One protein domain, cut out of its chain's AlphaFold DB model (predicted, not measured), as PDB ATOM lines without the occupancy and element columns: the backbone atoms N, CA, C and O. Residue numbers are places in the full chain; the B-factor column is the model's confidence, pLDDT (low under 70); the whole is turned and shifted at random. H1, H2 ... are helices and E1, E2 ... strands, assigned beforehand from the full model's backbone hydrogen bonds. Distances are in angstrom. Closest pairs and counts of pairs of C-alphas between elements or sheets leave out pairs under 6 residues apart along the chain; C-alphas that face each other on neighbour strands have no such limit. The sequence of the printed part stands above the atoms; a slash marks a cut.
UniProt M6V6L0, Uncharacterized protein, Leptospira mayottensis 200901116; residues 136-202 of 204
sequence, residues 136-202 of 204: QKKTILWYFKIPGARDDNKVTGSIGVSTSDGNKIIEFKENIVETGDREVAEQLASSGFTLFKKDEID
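What this domain is: This is residues 136 to 202 of the 204 residues of an uncharacterized protein of Leptospira mayottensis 200901116 (UniProt M6V6L0). A strongly twisted, curled sheet of five strands wraps round one short helix, H1. The hairpin of E2 and E3 makes one side of the curl and E1 with E5 the other, with the short E4 joining them, and a long loop between E1 and E2 reaches out at one end. The printed part has 67 residues, with E1, E2, E3, E4, H1 and E5 along the chain; the sheet's order is E2, E3, E4, E1, E5, all antiparallel. The class is mixed, helices and strands; the whole is compact, with a radius of gyration of the C-alphas of 12.0 A and spans of 38 by 26 by 18 A.

Where its parts are: E2 is residues 157 to 163, 19.3 A long, and E3 is residues 166 to 173, 22.8 A. E4, residues 176 to 179, measures 10.0 A. E1, residues 139 to 145, is 19.9 A long and begins at C-alpha 139 (216.889, 183.120, 233.295). E5, residues 194 to 201, is 20.7 A long and ends at C-alpha 201 (215.498, 187.647, 230.474). H1, residues 182 to 190, measures 12.2 A.

How they stand to each other: E2 and E5 are the edge strands. In the hairpin E2 and E3, N 159 and O 170 are 2.9 A apart, within hydrogen-bond range. E3 is staggered: residues 166 to 172 pair with E2, and 172 to 173 with E4, where N 173 and O 176 are 2.9 A apart. E2, E3 and E4 form a meander, each strand the antiparallel neighbour of the one before; with E1, E4's antiparallel neighbour, they form a Greek key. N 144 and O 177 are 2.9 A apart between E1 and E4, and N 141 and O 199 2.9 A between E1 and E5. E4, H1 and E5 form a split strand-helix-strand unit, two strands running the same way with E1 between them in the sheet, and its crossover is right-handed. H1 is on the sheet, which curls round it; its closest C-alphas to E2 are those of Thr 163 and Glu 183, 6.1 A apart. In H1 every O i to N i+4 pair is within hydrogen-bond range.

The domain as a whole: The C-alphas of Gln 136 and Asp 152, the two farthest apart, are 38.0 A apart. The printed part has no cut. The link from E1 to E2, 11 residues, is long; the others are tight. Mean pLDDT of the printed part is 88.5, and residues 136 to 137 are under 70.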
ATOM      1  N   GLN A 136     207.080 184.925 235.443       59.12
ATOM      2  CA  GLN A 136     207.806 184.590 234.219       59.12
ATOM      3  C   GLN A 136     209.150 183.984 234.617       59.12
ATOM      4  O   GLN A 136     209.828 184.492 235.515       59.12
ATOM      5  N   LYS A 137     209.493 182.837 234.023       65.00
ATOM      6  CA  LYS A 137     210.613 182.019 234.493       65.00
ATOM      7  C   LYS A 137     211.924 182.668 234.067       65.00
ATOM      8  O   LYS A 137     212.536 182.271 233.083       65.00
ATOM      9  N   LYS A 138     212.350 183.675 234.817       74.06
ATOM     10  CA  LYS A 138     213.529 184.460 234.490       74.06
ATOM     11  C   LYS A 138     214.778 183.589 234.464       74.06
ATOM     12  O   LYS A 138     215.048 182.853 235.417       74.06
ATOM     13  N   THR A 139     215.544 183.688 233.385       82.44
ATOM     14  CA  THR A 139     216.889 183.120 233.295       82.44
ATOM     15  C   THR A 139     217.921 184.234 233.176       82.44
ATOM     16  O   THR A 139     217.627 185.341 232.725       82.44
ATOM     17  N   ILE A 140     219.141 183.947 233.620       87.62
ATOM     18  CA  ILE A 140     220.253 184.894 233.576       87.62
ATOM     19  C   ILE A 140     221.131 184.516 232.390       87.62
ATOM     20  O   ILE A 140     221.640 183.400 232.338       87.62
ATOM     21  N   LEU A 141     221.335 185.451 231.464       90.62
ATOM     22  CA  LEU A 141     222.352 185.328 230.425       90.62
ATOM     23  C   LEU A 141     223.651 185.963 230.920       90.62
ATOM     24  O   LEU A 141     223.705 187.153 231.242       90.62
ATOM     25  N   TRP A 142     224.707 185.159 230.995       93.44
ATOM     26  CA  TRP A 142     226.054 185.591 231.351       93.44
ATOM     27  C   TRP A 142     226.896 185.801 230.092       93.44
ATOM     28  O   TRP A 142     227.015 184.894 229.267       93.44
ATOM     29  N   TYR A 143     227.539 186.966 229.989       93.50
ATOM     30  CA  TYR A 143     228.423 187.307 228.875       93.50
ATOM     31  C   TYR A 143     229.877 187.428 229.339       93.50
ATOM     32  O   TYR A 143     230.215 188.232 230.217       93.50
ATOM     33  N   PHE A 144     230.748 186.647 228.706       93.75
ATOM     34  CA  PHE A 144     232.157 186.503 229.051       93.75
ATOM     35  C   PHE A 144     233.061 186.907 227.885       93.75
ATOM     36  O   PHE A 144     232.871 186.424 226.771       93.75
ATOM     37  N   LYS A 145     234.087 187.732 228.128       92.31
ATOM     38  CA  LYS A 145     235.179 187.938 227.163       92.31
ATOM     39  C   LYS A 145     236.221 186.823 227.281       92.31
ATOM     40  O   LYS A 145     236.610 186.454 228.392       92.31
ATOM     41  N   ILE A 146     236.714 186.351 226.135       90.38
ATOM     42  CA  ILE A 146     237.856 185.428 226.045       90.38
ATOM     43  C   ILE A 146     239.119 186.064 226.674       90.38
ATOM     44  O   ILE A 146     239.428 187.222 226.373       90.38
ATOM     45  N   PRO A 147     239.892 185.332 227.504       87.00
ATOM     46  CA  PRO A 147     241.141 185.831 228.080       87.00
ATOM     47  C   PRO A 147     242.147 186.269 227.009       87.00
ATOM     48  O   PRO A 147     242.428 185.533 226.065       87.00
ATOM     49  N   GLY A 148     242.705 187.473 227.150       83.50
ATOM     50  CA  GLY A 148     243.699 188.017 226.213       83.50
ATOM     51  C   GLY A 148     243.158 188.423 224.834       83.50
ATOM     52  O   GLY A 148     243.927 188.936 224.018       83.50
ATOM     53  N   ALA A 149     241.860 188.246 224.566       83.12
ATOM     54  CA  ALA A 149     241.242 188.763 223.355       83.12
ATOM     55  C   ALA A 149     241.227 190.298 223.361       83.12
ATOM     56  O   ALA A 149     241.041 190.939 224.399       83.12
ATOM     57  N   ARG A 150     241.428 190.889 222.182       82.06
ATOM     58  CA  ARG A 150     241.475 192.339 221.984       82.06
ATOM     59  C   ARG A 150     240.245 192.795 221.211       82.06
ATOM     60  O   ARG A 150     239.811 192.116 220.281       82.06
ATOM     61  N   ASP A 151     239.721 193.966 221.555       80.50
ATOM     62  CA  ASP A 151     238.500 194.508 220.943       80.50
ATOM     63  C   ASP A 151     238.686 194.942 219.472       80.50
ATOM     64  O   ASP A 151     237.704 195.141 218.761       80.50
ATOM     65  N   ASP A 152     239.936 195.036 218.995       84.81
ATOM     66  CA  ASP A 152     240.301 195.299 217.596       84.81
ATOM     67  C   ASP A 152     240.349 194.037 216.707       84.81
ATOM     68  O   ASP A 152     240.297 194.158 215.484       84.81
ATOM     69  N   ASN A 153     240.397 192.831 217.288       82.75
ATOM     70  CA  ASN A 153     240.452 191.563 216.555       82.75
ATOM     71  C   ASN A 153     239.333 190.612 217.003       82.75
ATOM     72  O   ASN A 153     239.510 189.801 217.913       82.75
ATOM     73  N   LYS A 154     238.170 190.726 216.360       87.75
ATOM     74  CA  LYS A 154     236.964 189.944 216.658       87.75
ATOM     75  C   LYS A 154     237.050 188.525 216.086       87.75
ATOM     76  O   LYS A 154     236.959 188.344 214.875       87.75
ATOM     77  N   VAL A 155     237.152 187.519 216.954       85.81
ATOM     78  CA  VAL A 155     237.138 186.096 216.581       85.81
ATOM     79  C   VAL A 155     235.777 185.474 216.909       85.81
ATOM     80  O   VAL A 155     235.157 185.792 217.923       85.81
ATOM     81  N   THR A 156     235.329 184.557 216.057       91.88
ATOM     82  CA  THR A 156     234.129 183.729 216.238       91.88
ATOM     83  C   THR A 156     234.541 182.264 216.109       91.88
ATOM     84  O   THR A 156     235.383 181.940 215.271       91.88
ATOM     85  N   GLY A 157     233.987 181.384 216.938       91.12
ATOM     86  CA  GLY A 157     234.386 179.978 217.008       91.12
ATOM     87  C   GLY A 157     233.630 179.228 218.099       91.12
ATOM     88  O   GLY A 157     232.513 179.605 218.445       91.12
ATOM     89  N   SER A 158     234.233 178.178 218.655       91.56
ATOM     90  CA  SER A 158     233.662 177.437 219.781       91.56
ATOM     91  C   SER A 158     234.712 176.994 220.801       91.56
ATOM     92  O   SER A 158     235.906 176.916 220.505       91.56
ATOM     93  N   ILE A 159     234.255 176.728 222.025       90.31
ATOM     94  CA  ILE A 159     235.047 176.225 223.151       90.31
ATOM     95  C   ILE A 159     234.363 175.001 223.773       90.31
ATOM     96  O   ILE A 159     233.139 174.950 223.882       90.31
ATOM     97  N   GLY A 160     235.154 174.007 224.183       91.19
ATOM     98  CA  GLY A 160     234.682 172.901 225.016       91.19
ATOM     99  C   GLY A 160     234.726 173.276 226.497       91.19
ATOM    100  O   GLY A 160     235.772 173.696 226.986       91.19
ATOM    101  N   VAL A 161     233.611 173.099 227.205       91.25
ATOM    102  CA  VAL A 161     233.470 173.337 228.648       91.25
ATOM    103  C   VAL A 161     233.035 172.036 229.325       91.25
ATOM    104  O   VAL A 161     232.014 171.449 228.965       91.25
ATOM    105  N   SER A 162     233.808 171.571 230.305       89.94
ATOM    106  CA  SER A 162     233.475 170.390 231.111       89.94
ATOM    107  C   SER A 162     232.559 170.774 232.272       89.94
ATOM    108  O   SER A 162     232.952 171.545 233.141       89.94
ATOM    109  N   THR A 163     231.347 170.226 232.289       87.88
ATOM    110  CA  THR A 163     230.330 170.431 233.340       87.88
ATOM    111  C   THR A 163     229.962 169.102 234.008       87.88
ATOM    112  O   THR A 163     230.491 168.061 233.609       87.88
ATOM    113  N   SER A 164     229.069 169.101 235.005       83.38
ATOM    114  CA  SER A 164     228.617 167.873 235.683       83.38
ATOM    115  C   SER A 164     228.022 166.862 234.696       83.38
ATOM    116  O   SER A 164     228.295 165.665 234.783       83.38
ATOM    117  N   ASP A 165     227.279 167.364 233.705       83.44
ATOM    118  CA  ASP A 165     226.639 166.580 232.639       83.44
ATOM    119  C   ASP A 165     227.629 166.052 231.576       83.44
ATOM    120  O   ASP A 165     227.236 165.344 230.648       83.44
ATOM    121  N   GLY A 166     228.910 166.426 231.668       88.69
ATOM    122  CA  GLY A 166     229.947 166.133 230.681       88.69
ATOM    123  C   GLY A 166     230.396 167.355 229.869       88.69
ATOM    124  O   GLY A 166     230.222 168.510 230.268       88.69
ATOM    125  N   ASN A 167     231.031 167.090 228.724       90.06
ATOM    126  CA  ASN A 167     231.650 168.114 227.879       90.06
ATOM    127  C   ASN A 167     230.625 168.761 226.934       90.06
ATOM    128  O   ASN A 167     230.208 168.149 225.950       90.06
ATOM    129  N   LYS A 168     230.273 170.020 227.205       89.44
ATOM    130  CA  LYS A 168     229.426 170.868 226.354       89.44
ATOM    131  C   LYS A 168     230.322 171.652 225.384       89.44
ATOM    132  O   LYS A 168     231.393 172.112 225.773       89.44
ATOM    133  N   ILE A 169     229.913 171.809 224.123       91.69
ATOM    134  CA  ILE A 169     230.589 172.693 223.152       91.69
ATOM    135  C   ILE A 169     229.744 173.952 223.001       91.69
ATOM    136  O   ILE A 169     228.534 173.858 222.806       91.69
ATOM    137  N   ILE A 170     230.381 175.116 223.106       92.50
ATOM    138  CA  ILE A 170     229.707 176.412 223.201       92.50
ATOM    139  C   ILE A 170     230.289 177.349 222.155       92.50
ATOM    140  O   ILE A 170     231.507 177.528 222.089       92.50
ATOM    141  N   GLU A 171     229.431 177.928 221.323       92.38
ATOM    142  CA  GLU A 171     229.840 178.933 220.345       92.38
ATOM    143  C   GLU A 171     230.112 180.283 221.016       92.38
ATOM    144  O   GLU A 171     229.440 180.682 221.966       92.38
ATOM    145  N   PHE A 172     231.082 181.014 220.479       92.62
ATOM    146  CA  PHE A 172     231.381 182.389 220.857       92.62
ATOM    147  C   PHE A 172     231.452 183.260 219.605       92.62
ATOM    148  O   PHE A 172     231.907 182.813 218.548       92.62
ATOM    149  N   LYS A 173     231.008 184.513 219.714       91.81
ATOM    150  CA  LYS A 173     230.936 185.471 218.602       91.81
ATOM    151  C   LYS A 173     231.614 186.766 219.015       91.81
ATOM    152  O   LYS A 173     231.386 187.258 220.113       91.81
ATOM    153  N   GLU A 174     232.468 187.307 218.151       91.00
ATOM    154  CA  GLU A 174     233.196 188.561 218.404       91.00
ATOM    155  C   GLU A 174     233.946 188.606 219.760       91.00
ATOM    156  O   GLU A 174     233.934 189.613 220.464       91.00
ATOM    157  N   ASN A 175     234.614 187.507 220.126       90.75
ATOM    158  CA  ASN A 175     235.295 187.266 221.413       90.75
ATOM    159  C   ASN A 175     234.387 187.153 222.657       90.75
ATOM    160  O   ASN A 175     234.907 187.081 223.775       90.75
ATOM    161  N   ILE A 176     233.063 187.121 222.480       92.06
ATOM    162  CA  ILE A 176     232.066 187.011 223.551       92.06
ATOM    163  C   ILE A 176     231.476 185.596 223.565       92.06
ATOM    164  O   ILE A 176     230.922 185.135 222.565       92.06
ATOM    165  N   VAL A 177     231.572 184.922 224.712       93.00
ATOM    166  CA  VAL A 177     230.798 183.713 225.026       93.00
ATOM    167  C   VAL A 177     229.515 184.138 225.735       93.00
ATOM    168  O   VAL A 177     229.565 184.945 226.666       93.00
ATOM    169  N   GLU A 178     228.389 183.577 225.316       93.44
ATOM    170  CA  GLU A 178     227.070 183.768 225.920       93.44
ATOM    171  C   GLU A 178     226.577 182.427 226.473       93.44
ATOM    172  O   GLU A 178     226.731 181.390 225.828       93.44
ATOM    173  N   THR A 179     226.011 182.425 227.681       91.19
ATOM    174  CA  THR A 179     225.437 181.216 228.289       91.19
ATOM    175  C   THR A 179     224.265 181.548 229.207       91.19
ATOM    176  O   THR A 179     224.329 182.514 229.965       91.19
ATOM    177  N   GLY A 180     223.222 180.715 229.171       89.81
ATOM    178  CA  GLY A 180     222.167 180.646 230.192       89.81
ATOM    179  C   GLY A 180     222.335 179.471 231.168       89.81
ATOM    180  O   GLY A 180     221.512 179.283 232.058       89.81
ATOM    181  N   ASP A 181     223.386 178.662 231.000       88.88
ATOM    182  CA  ASP A 181     223.746 177.561 231.897       88.88
ATOM    183  C   ASP A 181     224.700 178.078 232.989       88.88
ATOM    184  O   ASP A 181     225.761 178.651 232.705       88.88
ATOM    185  N   ARG A 182     224.303 177.867 234.249       89.25
ATOM    186  CA  ARG A 182     225.046 178.300 235.432       89.25
ATOM    187  C   ARG A 182     226.339 177.511 235.645       89.25
ATOM    188  O   ARG A 182     227.337 178.124 236.016       89.25
ATOM    189  N   GLU A 183     226.346 176.197 235.419       90.56
ATOM    190  CA  GLU A 183     227.566 175.393 235.579       90.56
ATOM    191  C   GLU A 183     228.618 175.835 234.563       90.56
ATOM    192  O   GLU A 183     229.786 176.018 234.905       90.56
ATOM    193  N   VAL A 184     228.186 176.097 233.326       91.44
ATOM    194  CA  VAL A 184     229.037 176.694 232.291       91.44
ATOM    195  C   VAL A 184     229.585 178.048 232.741       91.44
ATOM    196  O   VAL A 184     230.781 178.289 232.602       91.44
ATOM    197  N   ALA A 185     228.742 178.940 233.270       91.88
ATOM    198  CA  ALA A 185     229.179 180.266 233.701       91.88
ATOM    199  C   ALA A 185     230.224 180.193 234.832       91.88
ATOM    200  O   ALA A 185     231.213 180.928 234.813       91.88
ATOM    201  N   GLU A 186     230.041 179.284 235.790       92.19
ATOM    202  CA  GLU A 186     231.002 179.052 236.872       92.19
ATOM    203  C   GLU A 186     232.316 178.448 236.335       92.19
ATOM    204  O   GLU A 186     233.390 178.933 236.690       92.19
ATOM    205  N   GLN A 187     232.261 177.507 235.383       92.75
ATOM    206  CA  GLN A 187     233.449 176.935 234.728       92.75
ATOM    207  C   GLN A 187     234.215 177.942 233.854       92.75
ATOM    208  O   GLN A 187     235.447 177.969 233.892       92.75
ATOM    209  N   LEU A 188     233.528 178.806 233.098       92.50
ATOM    210  CA  LEU A 188     234.160 179.878 232.316       92.50
ATOM    211  C   LEU A 188     234.872 180.878 233.239       92.50
ATOM    212  O   LEU A 188     236.038 181.206 233.005       92.50
ATOM    213  N   ALA A 189     234.216 181.302 234.325       91.69
ATOM    214  CA  ALA A 189     234.821 182.168 235.336       91.69
ATOM    215  C   ALA A 189     236.060 181.522 235.988       91.69
ATOM    216  O   ALA A 189     237.103 182.166 236.095       91.69
ATOM    217  N   SER A 190     235.984 180.239 236.368       91.56
ATOM    218  CA  SER A 190     237.129 179.474 236.889       91.56
ATOM    219  C   SER A 190     238.251 179.289 235.861       91.56
ATOM    220  O   SER A 190     239.421 179.259 236.235       91.56
ATOM    221  N   SER A 191     237.914 179.243 234.570       88.75
ATOM    222  CA  SER A 191     238.861 179.199 233.447       88.75
ATOM    223  C   SER A 191     239.461 180.573 233.098       88.75
ATOM    224  O   SER A 191     240.145 180.713 232.085       88.75
ATOM    225  N   GLY A 192     239.210 181.600 233.919       90.38
ATOM    226  CA  GLY A 192     239.790 182.939 233.784       90.38
ATOM    227  C   GLY A 192     239.071 183.873 232.807       90.38
ATOM    228  O   GLY A 192     239.603 184.942 232.511       90.38
ATOM    229  N   PHE A 193     237.888 183.508 232.298       92.69
ATOM    230  CA  PHE A 193     237.113 184.377 231.408       92.69
ATOM    231  C   PHE A 193     236.548 185.588 232.157       92.69
ATOM    232  O   PHE A 193     235.972 185.464 233.241       92.69
ATOM    233  N   THR A 194     236.628 186.767 231.539       92.62
ATOM    234  CA  THR A 194     236.146 188.008 232.156       92.62
ATOM    235  C   THR A 194     234.652 188.181 231.914       92.62
ATOM    236  O   THR A 194     234.228 188.628 230.846       92.62
ATOM    237  N   LEU A 195     233.850 187.859 232.927       92.31
ATOM    238  CA  LEU A 195     232.435 188.216 233.005       92.31
ATOM    239  C   LEU A 195     232.275 189.746 232.957       92.31
ATOM    240  O   LEU A 195     232.782 190.437 233.839       92.31
ATOM    241  N   PHE A 196     231.572 190.273 231.951       90.94
ATOM    242  CA  PHE A 196     231.434 191.727 231.747       90.94
ATOM    243  C   PHE A 196     229.985 192.226 231.679       90.94
ATOM    244  O   PHE A 196     229.747 193.417 231.878       90.94
ATOM    245  N   LYS A 197     229.015 191.341 231.423       91.38
ATOM    246  CA  LYS A 197     227.581 191.660 231.425       91.38
ATOM    247  C   LYS A 197     226.787 190.478 231.985       91.38
ATOM    248  O   LYS A 197     227.173 189.322 231.803       91.38
ATOM    249  N   LYS A 198     225.679 190.783 232.654       90.88
ATOM    250  CA  LYS A 198     224.599 189.840 232.953       90.88
ATOM    251  C   LYS A 198     223.295 190.500 232.543       90.88
ATOM    252  O   LYS A 198     223.058 191.623 232.982       90.88
ATOM    253  N   ASP A 199     222.479 189.793 231.781       90.31
ATOM    254  CA  ASP A 199     221.097 190.186 231.528       90.31
ATOM    255  C   ASP A 199     220.164 189.214 232.246       90.31
ATOM    256  O   ASP A 199     220.467 188.028 232.378       90.31
ATOM    257  N   GLU A 200     219.031 189.720 232.716       88.19
ATOM    258  CA  GLU A 200     217.917 188.904 233.184       88.19
ATOM    259  C   GLU A 200     216.851 188.940 232.087       88.19
ATOM    260  O   GLU A 200     216.394 190.023 231.720       88.19
ATOM    261  N   ILE A 201     216.500 187.777 231.536       84.62
ATOM    262  CA  ILE A 201     215.498 187.647 230.474       84.62
ATOM    263  C   ILE A 201     214.368 186.724 230.917       84.62
ATOM    264  O   ILE A 201     214.585 185.739 231.625       84.62
ATOM    265  N   ASP A 202     213.156 187.043 230.488       80.12
ATOM    266  CA  ASP A 202     211.990 186.192 230.679       80.12
ATOM    267  C   ASP A 202     212.057 185.002 229.702       80.12
ATOM    268  O   ASP A 202     212.481 185.159 228.556       80.12
TER     269      ASP A 202